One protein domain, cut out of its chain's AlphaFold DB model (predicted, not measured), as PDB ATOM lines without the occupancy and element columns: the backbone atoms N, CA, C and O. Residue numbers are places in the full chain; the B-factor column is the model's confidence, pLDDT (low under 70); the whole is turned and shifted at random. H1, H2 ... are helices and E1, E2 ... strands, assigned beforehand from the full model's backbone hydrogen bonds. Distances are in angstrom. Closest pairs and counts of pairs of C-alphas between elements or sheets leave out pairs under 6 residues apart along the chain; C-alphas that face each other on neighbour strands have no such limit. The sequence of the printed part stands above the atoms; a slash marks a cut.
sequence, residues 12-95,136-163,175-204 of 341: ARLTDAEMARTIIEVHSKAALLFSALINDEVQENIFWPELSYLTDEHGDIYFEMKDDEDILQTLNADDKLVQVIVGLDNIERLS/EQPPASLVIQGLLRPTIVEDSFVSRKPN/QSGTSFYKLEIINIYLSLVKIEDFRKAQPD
ATOM      1  N   ALA A  12       2.019  50.626  28.688       90.81
ATOM      2  CA  ALA A  12       2.098  50.643  27.237       90.81
ATOM      3  C   ALA A  12       2.028  49.212  26.682       90.81
ATOM      4  O   ALA A  12       2.776  48.316  27.108       90.81
ATOM      5  N   ARG A  13       1.120  49.021  25.728       92.00
ATOM      6  CA  ARG A  13       0.811  47.763  25.052       92.00
ATOM      7  C   ARG A  13       0.583  48.026  23.574       92.00
ATOM      8  O   ARG A  13       0.160  49.122  23.208       92.00
ATOM      9  N   LEU A  14       0.857  47.007  22.765       94.12
ATOM     10  CA  LEU A  14       0.428  46.990  21.375       94.12
ATOM     11  C   LEU A  14      -1.091  47.137  21.314       94.12
ATOM     12  O   LEU A  14      -1.809  46.639  22.186       94.12
ATOM     13  N   THR A  15      -1.574  47.806  20.277       94.31
ATOM     14  CA  THR A  15      -2.996  47.764  19.939       94.31
ATOM     15  C   THR A  15      -3.401  46.333  19.583       94.31
ATOM     16  O   THR A  15      -2.574  45.536  19.134       94.31
ATOM     17  N   ASP A  16      -4.686  45.997  19.718       93.75
ATOM     18  CA  ASP A  16      -5.167  44.659  19.344       93.75
ATOM     19  C   ASP A  16      -4.886  44.343  17.861       93.75
ATOM     20  O   ASP A  16      -4.644  43.194  17.501       93.75
ATOM     21  N   ALA A  17      -4.863  45.367  16.997       95.50
ATOM     22  CA  ALA A  17      -4.514  45.239  15.585       95.50
ATOM     23  C   ALA A  17      -3.030  44.893  15.372       95.50
ATOM     24  O   ALA A  17      -2.722  43.964  14.627       95.50
ATOM     25  N   GLU A  18      -2.110  45.593  16.043       95.88
ATOM     26  CA  GLU A  18      -0.670  45.283  16.004       95.88
ATOM     27  C   GLU A  18      -0.381  43.906  16.606       95.88
ATOM     28  O   GLU A  18       0.423  43.147  16.067       95.88
ATOM     29  N   MET A  19      -1.074  43.543  17.687       93.88
ATOM     30  CA  MET A  19      -0.952  42.224  18.303       93.88
ATOM     31  C   MET A  19      -1.444  41.123  17.361       93.88
ATOM     32  O   MET A  19      -0.735  40.139  17.162       93.88
ATOM     33  N   ALA A  20      -2.596  41.309  16.707       94.88
ATOM     34  CA  ALA A  20      -3.093  40.380  15.697       94.88
ATOM     35  C   ALA A  20      -2.111  40.234  14.523       94.88
ATOM     36  O   ALA A  20      -1.793  39.110  14.133       94.88
ATOM     37  N   ARG A  21      -1.571  41.344  13.994       95.19
ATOM     38  CA  ARG A  21      -0.530  41.312  12.949       95.19
ATOM     39  C   ARG A  21       0.718  40.573  13.423       95.19
ATOM     40  O   ARG A  21       1.269  39.793  12.659       95.19
ATOM     41  N   THR A  22       1.124  40.766  14.674       94.50
ATOM     42  CA  THR A  22       2.289  40.102  15.278       94.50
ATOM     43  C   THR A  22       2.082  38.596  15.417       94.50
ATOM     44  O   THR A  22       2.936  37.837  14.974       94.50
ATOM     45  N   ILE A  23       0.945  38.148  15.961       92.75
ATOM     46  CA  ILE A  23       0.610  36.718  16.098       92.75
ATOM     47  C   ILE A  23       0.575  36.058  14.715       92.75
ATOM     48  O   ILE A  23       1.216  35.035  14.483       92.75
ATOM     49  N   ILE A  24      -0.121  36.679  13.762       93.62
ATOM     50  CA  ILE A  24      -0.188  36.182  12.387       93.62
ATOM     51  C   ILE A  24       1.200  36.153  11.745       93.62
ATOM     52  O   ILE A  24       1.475  35.248  10.976       93.62
ATOM     53  N   GLU A  25       2.090  37.098  12.035       92.88
ATOM     54  CA  GLU A  25       3.441  37.130  11.472       92.88
ATOM     55  C   GLU A  25       4.319  35.990  12.010       92.88
ATOM     56  O   GLU A  25       4.973  35.302  11.223       92.88
ATOM     57  N   VAL A  26       4.302  35.731  13.322       90.56
ATOM     58  CA  VAL A  26       5.209  34.750  13.954       90.56
ATOM     59  C   VAL A  26       4.824  33.289  13.706       90.56
ATOM     60  O   VAL A  26       5.703  32.426  13.711       90.56
ATOM     61  N   HIS A  27       3.547  32.994  13.454       89.06
ATOM     62  CA  HIS A  27       3.085  31.631  13.176       89.06
ATOM     63  C   HIS A  27       3.081  31.329  11.672       89.06
ATOM     64  O   HIS A  27       2.702  32.162  10.863       89.06
ATOM     65  N   SER A  28       3.489  30.126  11.264       88.69
ATOM     66  CA  SER A  28       3.473  29.694   9.850       88.69
ATOM     67  C   SER A  28       2.325  28.746   9.504       88.69
ATOM     68  O   SER A  28       2.098  28.458   8.330       88.69
ATOM     69  N   LYS A  29       1.620  28.253  10.523       89.88
ATOM     70  CA  LYS A  29       0.540  27.274  10.418       89.88
ATOM     71  C   LYS A  29      -0.680  27.741  11.201       89.88
ATOM     72  O   LYS A  29      -0.538  28.439  12.211       89.88
ATOM     73  N   ALA A  30      -1.861  27.353  10.744       91.25
ATOM     74  CA  ALA A  30      -3.128  27.632  11.408       91.25
ATOM     75  C   ALA A  30      -4.060  26.419  11.325       91.25
ATOM     76  O   ALA A  30      -3.933  25.593  10.425       91.25
ATOM     77  N   ALA A  31      -5.007  26.323  12.253       89.44
ATOM     78  CA  ALA A  31      -6.092  25.356  12.151       89.44
ATOM     79  C   ALA A  31      -7.285  25.988  11.423       89.44
ATOM     80  O   ALA A  31      -7.627  27.140  11.694       89.44
ATOM     81  N   LEU A  32      -7.921  25.246  10.523       88.75
ATOM     82  CA  LEU A  32      -9.102  25.670   9.773       88.75
ATOM     83  C   LEU A  32     -10.307  24.822  10.185       88.75
ATOM     84  O   LEU A  32     -10.220  23.598  10.233       88.75
ATOM     85  N   LEU A  33     -11.430  25.476  10.458       88.12
ATOM     86  CA  LEU A  33     -12.694  24.856  10.834       88.12
ATOM     87  C   LEU A  33     -13.806  25.364   9.916       88.12
ATOM     88  O   LEU A  33     -14.008  26.573   9.782       88.12
ATOM     89  N   PHE A  34     -14.551  24.452   9.304       84.94
ATOM     90  CA  PHE A  34     -15.704  24.784   8.469       84.94
ATOM     91  C   PHE A  34     -16.667  23.607   8.389       84.94
ATOM     92  O   PHE A  34     -16.286  22.472   8.644       84.94
ATOM     93  N   SER A  35     -17.922  23.864   8.032       76.75
ATOM     94  CA  SER A  35     -18.874  22.785   7.775       76.75
ATOM     95  C   SER A  35     -18.936  22.472   6.282       76.75
ATOM     96  O   SER A  35     -18.988  23.389   5.458       76.75
ATOM     97  N   ALA A  36     -18.972  21.192   5.927       67.31
ATOM     98  CA  ALA A  36     -19.199  20.734   4.559       67.31
ATOM     99  C   ALA A  36     -20.383  19.764   4.500       67.31
ATOM    100  O   ALA A  36     -20.704  19.101   5.485       67.31
ATOM    101  N   LEU A  37     -21.032  19.704   3.337       62.28
ATOM    102  CA  LEU A  37     -22.058  18.709   3.046       62.28
ATOM    103  C   LEU A  37     -21.400  17.492   2.400       62.28
ATOM    104  O   LEU A  37     -20.709  17.633   1.390       62.28
ATOM    105  N   ILE A  38     -21.649  16.310   2.954       60.72
ATOM    106  CA  ILE A  38     -21.334  15.034   2.310       60.72
ATOM    107  C   ILE A  38     -22.629  14.508   1.688       60.72
ATOM    108  O   ILE A  38     -23.643  14.366   2.375       60.72
ATOM    109  N   ASN A  39     -22.594  14.226   0.382       58.38
ATOM    110  CA  ASN A  39     -23.711  13.662  -0.390       58.38
ATOM    111  C   ASN A  39     -25.050  14.426  -0.262       58.38
ATOM    112  O   ASN A  39     -26.102  13.800  -0.304       58.38
ATOM    113  N   ASP A  40     -25.021  15.753  -0.087       60.25
ATOM    114  CA  ASP A  40     -26.203  16.625   0.081       60.25
ATOM    115  C   ASP A  40     -27.112  16.326   1.299       60.25
ATOM    116  O   ASP A  40     -28.181  16.926   1.423       60.25
ATOM    117  N   GLU A  41     -26.700  15.463   2.240       57.16
ATOM    118  CA  GLU A  41     -27.564  15.022   3.356       57.16
ATOM    119  C   GLU A  41     -26.964  15.218   4.760       57.16
ATOM    120  O   GLU A  41     -27.720  15.421   5.714       57.16
ATOM    121  N   VAL A  42     -25.635  15.202   4.922       61.88
ATOM    122  CA  VAL A  42     -24.984  15.292   6.246       61.88
ATOM    123  C   VAL A  42     -24.041  16.492   6.303       61.88
ATOM    124  O   VAL A  42     -23.119  16.597   5.499       61.88
ATOM    125  N   GLN A  43     -24.270  17.393   7.266       62.72
ATOM    126  CA  GLN A  43     -23.350  18.483   7.590       62.72
ATOM    127  C   GLN A  43     -22.294  17.971   8.575       62.72
ATOM    128  O   GLN A  43     -22.597  17.760   9.749       62.72
ATOM    129  N   GLU A  44     -21.058  17.808   8.111       69.44
ATOM    130  CA  GLU A  44     -19.921  17.481   8.972       69.44
ATOM    131  C   GLU A  44     -19.067  18.722   9.230       69.44
ATOM    132  O   GLU A  44     -18.845  19.550   8.340       69.44
ATOM    133  N   ASN A  45     -18.592  18.862  10.470       73.44
ATOM    134  CA  ASN A  45     -17.611  19.877  10.826       73.44
ATOM    135  C   ASN A  45     -16.223  19.338  10.507       73.44
ATOM    136  O   ASN A  45     -15.756  18.387  11.126       73.44
ATOM    137  N   ILE A  46     -15.569  19.965   9.544       79.50
ATOM    138  CA  ILE A  46     -14.236  19.604   9.102       79.50
ATOM    139  C   ILE A  46     -13.234  20.441   9.874       79.50
ATOM    140  O   ILE A  46     -13.302  21.672   9.881       79.50
ATOM    141  N   PHE A  47     -12.300  19.746  10.513       83.38
ATOM    142  CA  PHE A  47     -11.183  20.329  11.232       83.38
ATOM    143  C   PHE A  47      -9.883  19.958  10.527       83.38
ATOM    144  O   PHE A  47      -9.514  18.786  10.460       83.38
ATOM    145  N   TRP A  48      -9.188  20.963  10.004       83.88
ATOM    146  CA  TRP A  48      -7.879  20.805   9.388       83.88
ATOM    147  C   TRP A  48      -6.813  21.440  10.270       83.88
ATOM    148  O   TRP A  48      -6.670  22.668  10.276       83.88
ATOM    149  N   PRO A  49      -6.074  20.623  11.037       82.12
ATOM    150  CA  PRO A  49      -4.956  21.115  11.812       82.12
ATOM    151  C   PRO A  49      -3.786  21.466  10.884       82.12
ATOM    152  O   PRO A  49      -3.560  20.822   9.863       82.12
ATOM    153  N   GLU A  50      -3.010  22.476  11.274       83.44
ATOM    154  CA  GLU A  50      -1.677  22.743  10.718       83.44
ATOM    155  C   GLU A  50      -1.566  23.136   9.233       83.44
ATOM    156  O   GLU A  50      -0.541  22.883   8.593       83.44
ATOM    157  N   LEU A  51      -2.558  23.829   8.680       87.06
ATOM    158  CA  LEU A  51      -2.439  24.364   7.327       87.06
ATOM    159  C   LEU A  51      -1.396  25.477   7.264       87.06
ATOM    160  O   LEU A  51      -1.493  26.484   7.973       87.06
ATOM    161  N   SER A  52      -0.424  25.301   6.369       90.50
ATOM    162  CA  SER A  52       0.549  26.333   6.029       90.50
ATOM    163  C   SER A  52      -0.151  27.525   5.396       90.50
ATOM    164  O   SER A  52      -1.017  27.384   4.528       90.50
ATOM    165  N   TYR A  53       0.257  28.717   5.808       91.75
ATOM    166  CA  TYR A  53      -0.207  29.941   5.184       91.75
ATOM    167  C   TYR A  53       0.920  30.945   5.033       91.75
ATOM    168  O   TYR A  53       1.950  30.913   5.713       91.75
ATOM    169  N   LEU A  54       0.677  31.878   4.131       91.31
ATOM    170  CA  LEU A  54       1.555  32.977   3.831       91.31
ATOM    171  C   LEU A  54       0.803  34.297   3.967       91.31
ATOM    172  O   LEU A  54      -0.429  34.332   3.938       91.31
ATOM    173  N   THR A  55       1.554  35.382   4.121       91.50
ATOM    174  CA  THR A  55       0.998  36.719   4.326       91.50
ATOM    175  C   THR A  55       1.671  37.755   3.451       91.50
ATOM    176  O   THR A  55       2.863  37.647   3.152       91.50
ATOM    177  N   ASP A  56       0.911  38.782   3.081       88.25
ATOM    178  CA  ASP A  56       1.446  39.983   2.442       88.25
ATOM    179  C   ASP A  56       1.611  41.154   3.433       88.25
ATOM    180  O   ASP A  56       1.317  41.066   4.637       88.25
ATOM    181  N   GLU A  57       2.094  42.285   2.917       85.69
ATOM    182  CA  GLU A  57       2.320  43.515   3.684       85.69
ATOM    183  C   GLU A  57       1.037  44.106   4.299       85.69
ATOM    184  O   GLU A  57       1.091  44.765   5.342       85.69
ATOM    185  N   HIS A  58      -0.128  43.809   3.714       87.19
ATOM    186  CA  HIS A  58      -1.447  44.254   4.171       87.19
ATOM    187  C   HIS A  58      -2.137  43.253   5.107       87.19
ATOM    188  O   HIS A  58      -3.236  43.524   5.608       87.19
ATOM    189  N   GLY A  59      -1.525  42.093   5.333       87.94
ATOM    190  CA  GLY A  59      -2.065  41.036   6.174       87.94
ATOM    191  C   GLY A  59      -3.171  40.226   5.535       87.94
ATOM    192  O   GLY A  59      -3.958  39.625   6.266       87.94
ATOM    193  N   ASP A  60      -3.246  40.193   4.202       92.25
ATOM    194  CA  ASP A  60      -3.978  39.111   3.552       92.25
ATOM    195  C   ASP A  60      -3.297  37.784   3.858       92.25
ATOM    196  O   ASP A  60      -2.071  37.701   3.934       92.25
ATOM    197  N   ILE A  61      -4.118  36.755   4.048       93.75
ATOM    198  CA  ILE A  61      -3.678  35.405   4.378       93.75
ATOM    199  C   ILE A  61      -3.976  34.510   3.181       93.75
ATOM    200  O   ILE A  61      -5.102  34.494   2.675       93.75
ATOM    201  N   TYR A  62      -2.967  33.763   2.749       92.69
ATOM    202  CA  TYR A  62      -3.032  32.833   1.628       92.69
ATOM    203  C   TYR A  62      -2.658  31.442   2.127       92.69
ATOM    204  O   TYR A  62      -1.520  31.221   2.533       92.69
ATOM    205  N   PHE A  63      -3.604  30.511   2.119       91.06
ATOM    206  CA  PHE A  63      -3.352  29.119   2.477       91.06
ATOM    207  C   PHE A  63      -2.724  28.373   1.310       91.06
ATOM    208  O   PHE A  63      -3.184  28.494   0.174       91.06
ATOM    209  N   GLU A  64      -1.690  27.599   1.618       87.12
ATOM    210  CA  GLU A  64      -1.012  26.710   0.683       87.12
ATOM    211  C   GLU A  64      -1.573  25.298   0.862       87.12
ATOM    212  O   GLU A  64      -1.475  24.715   1.945       87.12
ATOM    213  N   MET A  65      -2.188  24.751  -0.185       83.44
ATOM    214  CA  MET A  65      -2.798  23.425  -0.157       83.44
ATOM    215  C   MET A  65      -2.195  22.561  -1.249       83.44
ATOM    216  O   MET A  65      -2.094  22.978  -2.400       83.44
ATOM    217  N   LYS A  66      -1.795  21.343  -0.889       79.12
ATOM    218  CA  LYS A  66      -1.412  20.350  -1.889       79.12
ATOM    219  C   LYS A  66      -2.656  19.933  -2.658       79.12
ATOM    220  O   LYS A  66      -3.732  19.826  -2.068       79.12
ATOM    221  N   ASP A  67      -2.486  19.692  -3.951       68.81
ATOM    222  CA  ASP A  67      -3.531  19.162  -4.823       68.81
ATOM    223  C   ASP A  67      -3.777  17.676  -4.494       68.81
ATOM    224  O   ASP A  67      -3.484  16.785  -5.287       68.81
ATOM    225  N   ASP A  68      -4.269  17.403  -3.286       65.56
ATOM    226  CA  ASP A  68      -4.894  16.132  -2.943       65.56
ATOM    227  C   ASP A  68      -6.377  16.220  -3.325       65.56
ATOM    228  O   ASP A  68      -7.088  17.154  -2.935       65.56
ATOM    229  N   GLU A  69      -6.840  15.235  -4.098       57.75
ATOM    230  CA  GLU A  69      -8.208  15.155  -4.632       57.75
ATOM    231  C   GLU A  69      -9.277  15.332  -3.536       57.75
ATOM    232  O   GLU A  69     -10.281  16.008  -3.754       57.75
ATOM    233  N   ASP A  70      -9.029  14.820  -2.326       61.62
ATOM    234  CA  ASP A  70      -9.964  14.889  -1.197       61.62
ATOM    235  C   ASP A  70     -10.109  16.315  -0.618       61.62
ATOM    236  O   ASP A  70     -11.201  16.729  -0.214       61.62
ATOM    237  N   ILE A  71      -9.027  17.107  -0.610       65.31
ATOM    238  CA  ILE A  71      -9.004  18.480  -0.068       65.31
ATOM    239  C   ILE A  71      -9.748  19.423  -1.017       65.31
ATOM    240  O   ILE A  71     -10.592  20.216  -0.588       65.31
ATOM    241  N   LEU A  72      -9.467  19.314  -2.316       62.31
ATOM    242  CA  LEU A  72     -10.075  20.163  -3.341       62.31
ATOM    243  C   LEU A  72     -11.564  19.847  -3.545       62.31
ATOM    244  O   LEU A  72     -12.357  20.779  -3.679       62.31
ATOM    245  N   GLN A  73     -11.967  18.571  -3.496       63.22
ATOM    246  CA  GLN A  73     -13.388  18.186  -3.511       63.22
ATOM    247  C   GLN A  73     -14.124  18.732  -2.285       63.22
ATOM    248  O   GLN A  73     -15.231  19.261  -2.383       63.22
ATOM    249  N   THR A  74     -13.486  18.677  -1.116       67.31
ATOM    250  CA  THR A  74     -14.063  19.240   0.105       67.31
ATOM    251  C   THR A  74     -14.240  20.752   0.002       67.31
ATOM    252  O   THR A  74     -15.212  21.278   0.537       67.31
ATOM    253  N   LEU A  75     -13.354  21.468  -0.693       67.69
ATOM    254  CA  LEU A  75     -13.417  22.917  -0.904       67.69
ATOM    255  C   LEU A  75     -14.138  23.344  -2.193       67.69
ATOM    256  O   LEU A  75     -13.892  24.466  -2.619       67.69
ATOM    257  N   ASN A  76     -15.011  22.498  -2.777       61.06
ATOM    258  CA  ASN A  76     -15.855  22.776  -3.963       61.06
ATOM    259  C   ASN A  76     -16.019  24.272  -4.283       61.06
ATOM    260  O   ASN A  76     -16.361  25.013  -3.371       61.06
ATOM    261  N   ALA A  77     -15.874  24.649  -5.564       58.25
ATOM    262  CA  ALA A  77     -15.645  25.990  -6.149       58.25
ATOM    263  C   ALA A  77     -16.388  27.236  -5.598       58.25
ATOM    264  O   ALA A  77     -16.096  28.347  -6.042       58.25
ATOM    265  N   ASP A  78     -17.326  27.077  -4.673       66.38
ATOM    266  CA  ASP A  78     -18.015  28.147  -3.969       66.38
ATOM    267  C   ASP A  78     -17.212  28.671  -2.767       66.38
ATOM    268  O   ASP A  78     -16.454  27.955  -2.108       66.38
ATOM    269  N   ASP A  79     -17.430  29.946  -2.442       74.31
ATOM    270  CA  ASP A  79     -16.819  30.599  -1.287       74.31
ATOM    271  C   ASP A  79     -17.211  29.877   0.017       74.31
ATOM    272  O   ASP A  79     -18.396  29.754   0.349       74.31
ATOM    273  N   LYS A  80     -16.221  29.438   0.804       82.12
ATOM    274  CA  LYS A  80     -16.469  28.736   2.074       82.12
ATOM    275  C   LYS A  80     -16.286  29.654   3.264       82.12
ATOM    276  O   LYS A  80     -15.216  30.225   3.446       82.12
ATOM    277  N   LEU A  81     -17.310  29.768   4.109       87.69
ATOM    278  CA  LEU A  81     -17.182  30.445   5.396       87.69
ATOM    279  C   LEU A  81     -16.397  29.553   6.356       87.69
ATOM    280  O   LEU A  81     -16.827  28.447   6.680       87.69
ATOM    281  N   VAL A  82     -15.263  30.058   6.821       91.00
ATOM    282  CA  VAL A  82     -14.323  29.321   7.662       91.00
ATOM    283  C   VAL A  82     -14.008  30.088   8.945       91.00
ATOM    284  O   VAL A  82     -14.091  31.320   8.999       91.00
ATOM    285  N   GLN A  83     -13.618  29.348   9.976       92.44
ATOM    286  CA  GLN A  83     -12.939  29.863  11.160       92.44
ATOM    287  C   GLN A  83     -11.488  29.381  11.136       92.44
ATOM    288  O   GLN A  83     -11.219  28.201  10.945       92.44
ATOM    289  N   VAL A  84     -10.552  30.298  11.321       92.75
ATOM    290  CA  VAL A  84      -9.112  30.051  11.325       92.75
ATOM    291  C   VAL A  84      -8.583  30.351  12.716       92.75
ATOM    292  O   VAL A  84      -8.845  31.427  13.248       92.75
ATOM    293  N   ILE A  85      -7.813  29.435  13.292       92.19
ATOM    294  CA  ILE A  85      -7.164  29.608  14.591       92.19
ATOM    295  C   ILE A  85      -5.655  29.681  14.376       92.19
ATOM    296  O   ILE A  85      -5.048  28.747  13.850       92.19
ATOM    297  N   VAL A  86      -5.048  30.785  14.805       91.94
ATOM    298  CA  VAL A  86      -3.602  31.030  14.731       91.94
ATOM    299  C   VAL A  86      -3.025  31.089  16.145       91.94
ATOM    300  O   VAL A  86      -3.650  31.655  17.039       91.94
ATOM    301  N   GLY A  87      -1.824  30.542  16.339       85.81
ATOM    302  CA  GLY A  87      -1.094  30.645  17.607       85.81
ATOM    303  C   GLY A  87      -1.496  29.632  18.668       85.81
ATOM    304  O   GLY A  87      -1.555  29.937  19.852       85.81
ATOM    305  N   LEU A  88      -1.814  28.417  18.234       75.81
ATOM    306  CA  LEU A  88      -2.209  27.333  19.116       75.81
ATOM    307  C   LEU A  88      -1.106  26.264  19.091       75.81
ATOM    308  O   LEU A  88      -1.071  25.410  18.218       75.81
ATOM    309  N   ASP A  89      -0.173  26.324  20.041       65.38
ATOM    310  CA  ASP A  89       1.034  25.470  20.015       65.38
ATOM    311  C   ASP A  89       0.760  23.993  20.386       65.38
ATOM    312  O   ASP A  89       1.640  23.150  20.272       65.38
ATOM    313  N   ASN A  90      -0.473  23.660  20.792       61.75
ATOM    314  CA  ASN A  90      -0.918  22.302  21.134       61.75
ATOM    315  C   ASN A  90      -2.059  21.807  20.216       61.75
ATOM    316  O   ASN A  90      -2.904  21.031  20.664       61.75
ATOM    317  N   ILE A  91      -2.124  22.265  18.957       62.62
ATOM    318  CA  ILE A  91      -3.157  21.837  17.986       62.62
ATOM    319  C   ILE A  91      -3.216  20.308  17.855       62.62
ATOM    320  O   ILE A  91      -4.313  19.756  17.834       62.62
ATOM    321  N   GLU A  92      -2.071  19.619  17.847       58.47
ATOM    322  CA  GLU A  92      -2.012  18.149  17.756       58.47
ATOM    323  C   GLU A  92      -2.758  17.453  18.912       58.47
ATOM    324  O   GLU A  92      -3.452  16.459  18.708       58.47
ATOM    325  N   ARG A  93      -2.709  18.015  20.127       55.78
ATOM    326  CA  ARG A  93      -3.470  17.481  21.272       55.78
ATOM    327  C   ARG A  93      -4.963  17.782  21.188       55.78
ATOM    328  O   ARG A  93      -5.761  17.067  21.781       55.78
ATOM    329  N   LEU A  94      -5.353  18.830  20.461       57.03
ATOM    330  CA  LEU A  94      -6.763  19.148  20.230       57.03
ATOM    331  C   LEU A  94      -7.402  18.219  19.200       57.03
ATOM    332  O   LEU A  94      -8.590  17.952  19.322       57.03
ATOM    333  N   SER A  95      -6.635  17.688  18.241       53.62
ATOM    334  CA  SER A  95      -7.131  16.620  17.361       53.62
ATOM    335  C   SER A  95      -7.379  15.295  18.088       53.62
ATOM    336  O   SER A  95      -8.172  14.497  17.605       53.62
ATOM    337  N   GLU A 136       3.101  27.462  31.535       59.53
ATOM    338  CA  GLU A 136       3.650  27.497  30.171       59.53
ATOM    339  C   GLU A 136       2.571  27.356  29.078       59.53
ATOM    340  O   GLU A 136       2.820  26.778  28.021       59.53
ATOM    341  N   GLN A 137       1.359  27.900  29.274       57.28
ATOM    342  CA  GLN A 137       0.448  28.017  28.121       57.28
ATOM    343  C   GLN A 137       1.076  28.906  27.037       57.28
ATOM    344  O   GLN A 137       1.745  29.893  27.374       57.28
ATOM    345  N   PRO A 138       0.832  28.583  25.758       53.50
ATOM    346  CA  PRO A 138       1.370  29.350  24.652       53.50
ATOM    347  C   PRO A 138       0.882  30.806  24.660       53.50
ATOM    348  O   PRO A 138      -0.140  31.120  25.287       53.50
ATOM    349  N   PRO A 139       1.623  31.710  23.992       60.09
ATOM    350  CA  PRO A 139       1.194  33.088  23.791       60.09
ATOM    351  C   PRO A 139      -0.189  33.153  23.125       60.09
ATOM    352  O   PRO A 139      -0.677  32.175  22.567       60.09
ATOM    353  N   ALA A 140      -0.836  34.316  23.237       72.81
ATOM    354  CA  ALA A 140      -2.214  34.543  22.804       72.81
ATOM    355  C   ALA A 140      -2.522  33.933  21.424       72.81
ATOM    356  O   ALA A 140      -1.832  34.215  20.444       72.81
ATOM    357  N   SER A 141      -3.593  33.142  21.353       83.50
ATOM    358  CA  SER A 141      -4.162  32.688  20.089       83.50
ATOM    359  C   SER A 141      -5.161  33.712  19.553       83.50
ATOM    360  O   SER A 141      -5.710  34.537  20.290       83.50
ATOM    361  N   LEU A 142      -5.398  33.664  18.247       91.56
ATOM    362  CA  LEU A 142      -6.351  34.523  17.558       91.56
ATOM    363  C   LEU A 142      -7.288  33.673  16.703       91.56
ATOM    364  O   LEU A 142      -6.831  32.778  15.991       91.56
ATOM    365  N   VAL A 143      -8.581  34.007  16.721       92.62
ATOM    366  CA  VAL A 143      -9.572  33.419  15.811       92.62
ATOM    367  C   VAL A 143      -9.939  34.421  14.723       92.62
ATOM    368  O   VAL A 143     -10.252  35.577  15.005       92.62
ATOM    369  N   ILE A 144      -9.930  33.980  13.472       95.19
ATOM    370  CA  ILE A 144     -10.287  34.774  12.297       95.19
ATOM    371  C   ILE A 144     -11.460  34.092  11.607       95.19
ATOM    372  O   ILE A 144     -11.403  32.909  11.294       95.19
ATOM    373  N   GLN A 145     -12.524  34.834  11.341       94.50
ATOM    374  CA  GLN A 145     -13.621  34.370  10.500       94.50
ATOM    375  C   GLN A 145     -13.480  35.002   9.121       94.50
ATOM    376  O   GLN A 145     -13.297  36.219   9.017       94.50
ATOM    377  N   GLY A 146     -13.602  34.203   8.066       93.62
ATOM    378  CA  GLY A 146     -13.478  34.703   6.701       93.62
ATOM    379  C   GLY A 146     -14.082  33.784   5.653       93.62
ATOM    380  O   GLY A 146     -14.542  32.690   5.969       93.62
ATOM    381  N   LEU A 147     -14.090  34.253   4.407       92.19
ATOM    382  CA  LEU A 147     -14.421  33.444   3.237       92.19
ATOM    383  C   LEU A 147     -13.135  32.962   2.578       92.19
ATOM    384  O   LEU A 147     -12.268  33.765   2.234       92.19
ATOM    385  N   LEU A 148     -13.007  31.654   2.404       90.56
ATOM    386  CA  LEU A 148     -11.894  31.055   1.691       90.56
ATOM    387  C   LEU A 148     -12.210  31.037   0.192       90.56
ATOM    388  O   LEU A 148     -13.219  30.461  -0.217       90.56
ATOM    389  N   ARG A 149     -11.356  31.676  -0.614       87.88
ATOM    390  CA  ARG A 149     -11.519  31.818  -2.067       87.88
ATOM    391  C   ARG A 149     -10.323  31.231  -2.815       87.88
ATOM    392  O   ARG A 149      -9.196  31.607  -2.488       87.88
ATOM    393  N   PRO A 150     -10.525  30.394  -3.846       86.62
ATOM    394  CA  PRO A 150      -9.437  29.989  -4.731       86.62
ATOM    395  C   PRO A 150      -8.755  31.215  -5.354       86.62
ATOM    396  O   PRO A 150      -9.427  32.156  -5.784       86.62
ATOM    397  N   THR A 151      -7.426  31.223  -5.421       84.31
ATOM    398  CA  THR A 151      -6.668  32.287  -6.088       84.31
ATOM    399  C   THR A 151      -5.401  31.741  -6.732       84.31
ATOM    400  O   THR A 151      -4.833  30.744  -6.298       84.31
ATOM    401  N   ILE A 152      -4.916  32.440  -7.754       75.12
ATOM    402  CA  ILE A 152      -3.566  32.233  -8.275       75.12
ATOM    403  C   ILE A 152      -2.663  33.213  -7.530       75.12
ATOM    404  O   ILE A 152      -2.953  34.410  -7.493       75.12
ATOM    405  N   VAL A 153      -1.608  32.709  -6.897       67.25
ATOM    406  CA  VAL A 153      -0.583  33.537  -6.255       67.25
ATOM    407  C   VAL A 153       0.617  33.592  -7.193       67.25
ATOM    408  O   VAL A 153       1.173  32.555  -7.542       67.25
ATOM    409  N   GLU A 154       1.007  34.792  -7.628       62.97
ATOM    410  CA  GLU A 154       2.280  34.982  -8.330       62.97
ATOM    411  C   GLU A 154       3.437  35.024  -7.310       62.97
ATOM    412  O   GLU A 154       3.305  35.601  -6.228       62.97
ATOM    413  N   ASP A 155       4.588  34.450  -7.676       55.16
ATOM    414  CA  ASP A 155       5.771  34.269  -6.812       55.16
ATOM    415  C   ASP A 155       6.312  35.559  -6.156       55.16
ATOM    416  O   ASP A 155       7.061  35.499  -5.182       55.16
ATOM    417  N   SER A 156       5.964  36.737  -6.679       55.09
ATOM    418  CA  SER A 156       6.462  38.039  -6.219       55.09
ATOM    419  C   SER A 156       5.692  38.641  -5.038       55.09
ATOM    420  O   SER A 156       6.197  39.578  -4.419       55.09
ATOM    421  N   PHE A 157       4.492  38.147  -4.717       53.66
ATOM    422  CA  PHE A 157       3.591  38.813  -3.762       53.66
ATOM    423  C   PHE A 157       3.789  38.395  -2.307       53.66
ATOM    424  O   PHE A 157       3.248  39.033  -1.404       53.66
ATOM    425  N   VAL A 158       4.528  37.314  -2.062       58.03
ATOM    426  CA  VAL A 158       4.394  36.588  -0.805       58.03
ATOM    427  C   VAL A 158       5.744  36.342  -0.148       58.03
ATOM    428  O   VAL A 158       6.619  35.663  -0.682       58.03
ATOM    429  N   SER A 159       5.911  36.890   1.056       57.91
ATOM    430  CA  SER A 159       7.127  36.693   1.842       57.91
ATOM    431  C   SER A 159       7.085  35.318   2.507       57.91
ATOM    432  O   SER A 159       6.349  35.107   3.472       57.91
ATOM    433  N   ARG A 160       7.875  34.358   2.006       60.09
ATOM    434  CA  ARG A 160       8.078  33.082   2.709       60.09
ATOM    435  C   ARG A 160       8.755  33.358   4.051       60.09
ATOM    436  O   ARG A 160       9.819  33.974   4.104       60.09
ATOM    437  N   LYS A 161       8.129  32.911   5.140       62.53
ATOM    438  CA  LYS A 161       8.604  33.181   6.500       62.53
ATOM    439  C   LYS A 161       9.934  32.459   6.771       62.53
ATOM    440  O   LYS A 161      10.065  31.282   6.432       62.53
ATOM    441  N   PRO A 162      10.909  33.121   7.420       46.00
ATOM    442  CA  PRO A 162      12.289  32.637   7.539       46.00
ATOM    443  C   PRO A 162      12.490  31.415   8.454       46.00
ATOM    444  O   PRO A 162      13.595  30.883   8.504       46.00
ATOM    445  N   ASN A 163      11.458  30.925   9.148       44.91
ATOM    446  CA  ASN A 163      11.591  29.789  10.073       44.91
ATOM    447  C   ASN A 163      11.659  28.409   9.389       44.91
ATOM    448  O   ASN A 163      11.746  27.393  10.074       44.91
ATOM    449  N   GLN A 175       6.250  23.272  -6.517       50.50
ATOM    450  CA  GLN A 175       5.951  21.941  -7.014       50.50
ATOM    451  C   GLN A 175       4.649  22.067  -7.807       50.50
ATOM    452  O   GLN A 175       3.672  22.624  -7.317       50.50
ATOM    453  N   SER A 176       4.662  21.617  -9.061       51.91
ATOM    454  CA  SER A 176       3.485  21.538  -9.926       51.91
ATOM    455  C   SER A 176       2.434  20.649  -9.245       51.91
ATOM    456  O   SER A 176       2.453  19.438  -9.448       51.91
ATOM    457  N   GLY A 177       1.591  21.231  -8.391       66.31
ATOM    458  CA  GLY A 177       0.635  20.505  -7.548       66.31
ATOM    459  C   GLY A 177       0.226  21.243  -6.264       66.31
ATOM    460  O   GLY A 177       0.004  20.601  -5.238       66.31
ATOM    461  N   THR A 178       0.252  22.578  -6.250       77.38
ATOM    462  CA  THR A 178      -0.093  23.383  -5.070       77.38
ATOM    463  C   THR A 178      -1.089  24.467  -5.458       77.38
ATOM    464  O   THR A 178      -0.794  25.322  -6.296       77.38
ATOM    465  N   SER A 179      -2.253  24.433  -4.821       83.56
ATOM    466  CA  SER A 179      -3.319  25.416  -4.954       83.56
ATOM    467  C   SER A 179      -3.262  26.424  -3.813       83.56
ATOM    468  O   SER A 179      -2.975  26.083  -2.664       83.56
ATOM    469  N   PHE A 180      -3.581  27.679  -4.124       86.88
ATOM    470  CA  PHE A 180      -3.627  28.748  -3.137       86.88
ATOM    471  C   PHE A 180      -5.053  29.222  -2.907       86.88
ATOM    472  O   PHE A 180      -5.837  29.396  -3.842       86.88
ATOM    473  N   TYR A 181      -5.367  29.493  -1.645       89.00
ATOM    474  CA  TYR A 181      -6.660  30.033  -1.254       89.00
ATOM    475  C   TYR A 181      -6.482  31.305  -0.435       89.00
ATOM    476  O   TYR A 181      -5.838  31.299   0.613       89.00
ATOM    477  N   LYS A 182      -7.073  32.405  -0.898       92.38
ATOM    478  CA  LYS A 182      -7.096  33.672  -0.171       92.38
ATOM    479  C   LYS A 182      -8.197  33.641   0.878       92.38
ATOM    480  O   LYS A 182      -9.344  33.322   0.568       92.38
ATOM    481  N   LEU A 183      -7.866  34.037   2.101       94.25
ATOM    482  CA  LEU A 183      -8.840  34.289   3.151       94.25
ATOM    483  C   LEU A 183      -9.320  35.743   3.075       94.25
ATOM    484  O   LEU A 183      -8.593  36.677   3.421       94.25
ATOM    485  N   GLU A 184     -10.564  35.945   2.660       93.75
ATOM    486  CA  GLU A 184     -11.251  37.223   2.803       93.75
ATOM    487  C   GLU A 184     -11.735  37.376   4.249       93.75
ATOM    488  O   GLU A 184     -12.735  36.788   4.663       93.75
ATOM    489  N   ILE A 185     -10.986  38.145   5.038       94.81
ATOM    490  CA  ILE A 185     -11.248  38.339   6.466       94.81
ATOM    491  C   ILE A 185     -12.534  39.148   6.677       94.81
ATOM    492  O   ILE A 185     -12.642  40.283   6.214       94.81
ATOM    493  N   ILE A 186     -13.461  38.589   7.457       93.38
ATOM    494  CA  ILE A 186     -14.690  39.256   7.905       93.38
ATOM    495  C   ILE A 186     -14.505  39.787   9.327       93.38
ATOM    496  O   ILE A 186     -14.739  40.967   9.578       93.38
ATOM    497  N   ASN A 187     -14.066  38.927  10.253       93.12
ATOM    498  CA  ASN A 187     -13.895  39.273  11.664       93.12
ATOM    499  C   ASN A 187     -12.586  38.716  12.223       93.12
ATOM    500  O   ASN A 187     -12.142  37.633  11.844       93.12
ATOM    501  N   ILE A 188     -12.016  39.444  13.182       93.62
ATOM    502  CA  ILE A 188     -10.824  39.052  13.934       93.62
ATOM    503  C   ILE A 188     -11.153  39.131  15.432       93.62
ATOM    504  O   ILE A 188     -11.449  40.205  15.967       93.62
ATOM    505  N   TYR A 189     -11.072  37.995  16.117       88.75
ATOM    506  CA  TYR A 189     -11.410  37.830  17.528       88.75
ATOM    507  C   TYR A 189     -10.141  37.631  18.372       88.75
ATOM    508  O   TYR A 189      -9.710  36.509  18.620       88.75
ATOM    509  N   LEU A 190      -9.554  38.753  18.799       81.31
ATOM    510  CA  LEU A 190      -8.592  38.848  19.913       81.31
ATOM    511  C   LEU A 190      -9.230  39.655  21.054       81.31
ATOM    512  O   LEU A 190      -9.303  39.200  22.189       81.31
ATOM    513  N   SER A 191      -9.809  40.799  20.665       76.81
ATOM    514  CA  SER A 191     -10.648  41.701  21.470       76.81
ATOM    515  C   SER A 191     -11.697  42.418  20.589       76.81
ATOM    516  O   SER A 191     -12.122  43.523  20.910       76.81
ATOM    517  N   LEU A 192     -12.093  41.805  19.456       81.56
ATOM    518  CA  LEU A 192     -12.857  42.400  18.334       81.56
ATOM    519  C   LEU A 192     -12.099  43.515  17.587       81.56
ATOM    520  O   LEU A 192     -12.377  44.706  17.731       81.56
ATOM    521  N   VAL A 193     -11.153  43.118  16.736       90.81
ATOM    522  CA  VAL A 193     -10.317  44.050  15.961       90.81
ATOM    523  C   VAL A 193     -11.080  44.578  14.744       90.81
ATOM    524  O   VAL A 193     -11.651  43.807  13.972       90.81
ATOM    525  N   LYS A 194     -11.045  45.898  14.519       93.38
ATOM    526  CA  LYS A 194     -11.563  46.496  13.281       93.38
ATOM    527  C   LYS A 194     -10.651  46.156  12.109       93.38
ATOM    528  O   LYS A 194      -9.445  46.394  12.169       93.38
ATOM    529  N   ILE A 195     -11.238  45.693  11.007       93.38
ATOM    530  CA  ILE A 195     -10.476  45.295   9.817       93.38
ATOM    531  C   ILE A 195      -9.646  46.457   9.259       93.38
ATOM    532  O   ILE A 195      -8.492  46.263   8.901       93.38
ATOM    533  N   GLU A 196     -10.170  47.684   9.254       93.44
ATOM    534  CA  GLU A 196      -9.410  48.854   8.788       93.44
ATOM    535  C   GLU A 196      -8.143  49.125   9.606       93.44
ATOM    536  O   GLU A 196      -7.118  49.507   9.041       93.44
ATOM    537  N   ASP A 197      -8.212  48.935  10.924       95.19
ATOM    538  CA  ASP A 197      -7.071  49.131  11.817       95.19
ATOM    539  C   ASP A 197      -6.061  47.996  11.616       95.19
ATOM    540  O   ASP A 197      -4.866  48.252  11.496       95.19
ATOM    541  N   PHE A 198      -6.543  46.758  11.458       95.62
ATOM    542  CA  PHE A 198      -5.713  45.600  11.119       95.62
ATOM    543  C   PHE A 198      -4.916  45.800   9.822       95.62
ATOM    544  O   PHE A 198      -3.716  45.541   9.800       95.62
ATOM    545  N   ARG A 199      -5.549  46.315   8.757       93.69
ATOM    546  CA  ARG A 199      -4.888  46.564   7.459       93.69
ATOM    547  C   ARG A 199      -3.810  47.645   7.511       93.69
ATOM    548  O   ARG A 199      -2.909  47.642   6.677       93.69
ATOM    549  N   LYS A 200      -3.928  48.596   8.441       94.38
ATOM    550  CA  LYS A 200      -2.960  49.690   8.633       94.38
ATOM    551  C   LYS A 200      -1.858  49.319   9.623       94.38
ATOM    552  O   LYS A 200      -0.784  49.915   9.576       94.38
ATOM    553  N   ALA A 201      -2.135  48.381  10.523       95.94
ATOM    554  CA  ALA A 201      -1.199  47.937  11.536       95.94
ATOM    555  C   ALA A 201      -0.030  47.158  10.925       95.94
ATOM    556  O   ALA A 201      -0.147  46.475   9.903       95.94
ATOM    557  N   GLN A 202       1.107  47.239  11.606       95.19
ATOM    558  CA  GLN A 202       2.307  46.482  11.286       95.19
ATOM    559  C   GLN A 202       2.599  45.489  12.416       95.19
ATOM    560  O   GLN A 202       2.252  45.770  13.567       95.19
ATOM    561  N   PRO A 203       3.210  44.330  12.115       95.38
ATOM    562  CA  PRO A 203       3.744  43.454  13.147       95.38
ATOM    563  C   PRO A 203       4.776  44.182  14.019       95.38
ATOM    564  O   PRO A 203       5.471  45.091  13.557       95.38
ATOM    565  N   ASP A 204       4.906  43.760  15.272       97.00
ATOM    566  CA  ASP A 204       5.919  44.288  16.177       97.00
ATOM    567  C   ASP A 204       7.335  44.020  15.645       97.00
ATOM    568  O   ASP A 204       7.643  42.944  15.131       97.00
TER     569      ASP A 204
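What this domain is: This is residues 12 to 95, 136 to 163 and 175 to 204 of the 341 residues of a protein of Spirodela intermedia (UniProt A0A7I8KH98). A closed barrel of six strands, E1 to E6, makes the core, with H1 and H4 packed together at one end, H2 at the other end, and H3 on the outside over E2. The long hairpin of E1 and E2 reaches to Asn 39, at the end of the longest axis away from H1. The printed part has 142 residues, in the order H1 E1 E2 E3 H2 E4 H3 E5 E6 H4; its class is mixed, helices and strands. Round the ring run E1 E2 E3 E6 E5 E4 and back to E1, with antiparallel neighbours throughout. The whole is compact, with a radius of gyration of the C-alphas of 15.3 A, and elongated, spanning 53 by 34 by 29 A.

Where its parts are: E2, residues 42 to 55, is the longest strand, 33.7 A from first to last C-alpha. E1, residues 29 to 38, measures 26.3 A; E3 is residues 61 to 66, and E4 residues 80 to 86. E5, residues 142 to 151, measures 23.8 A, and E6, residues 178 to 189, 29.1 A. H1, residues 16 to 26, measures 15.3 A and begins with C-alpha 16 at (-5.167, 44.659, 19.344). H2 is residues 69 to 74, H3 residues 91 to 95, and H4 residues 195 to 200, ending with C-alpha 200 at (-2.960, 49.690, 8.633).

How they stand to each other: E1, E2 and E3 form a meander, each strand the antiparallel neighbour of the one before. In the hairpin of E1 and E2, N 32 and O 48 are 2.9 A apart, within hydrogen-bond range. E2 bends by 69 degrees at residue 50, and its pairing is staggered: residues 42 to 52 pair with E1, residues 53 to 55 with E3, where N 54 and O 62 are 2.8 A apart. Further round the ring, among the N and O pairs within hydrogen-bond range are N 63 and O 181 for E3 and E6, 2.8 A, N 184 and O 147 for E6 and E5, 2.8 A, N 84 and O 144 for E4 and E5, 2.7 A, and N 33 and O 83 for E1 and E4, 2.8 A. H1 is on the barrel, outside it, at a height over the sheet of 8.6 A; its closest C-alphas to E4 are Ile 24 and Val 86, 6.6 A. H1 and H4 touch at Ala 17 and Phe 198, their closest C-alphas, 4.6 A. The sheet curls round H2. In H1, H2, H3 and H4 every O i to N i+4 pair is within hydrogen-bond range.

The domain as a whole: The C-alphas of Ala 12 and Asn 39, 52.9 A, are the farthest apart. Residues 96 to 135 and 164 to 174 are not printed; the gaps between C-alphas are 20.0 A and 19.6 A. The links printed whole are tight. Mean pLDDT of the printed part is 79.7, with 46 residues under 70, among them 36 to 44 and 67 to 78.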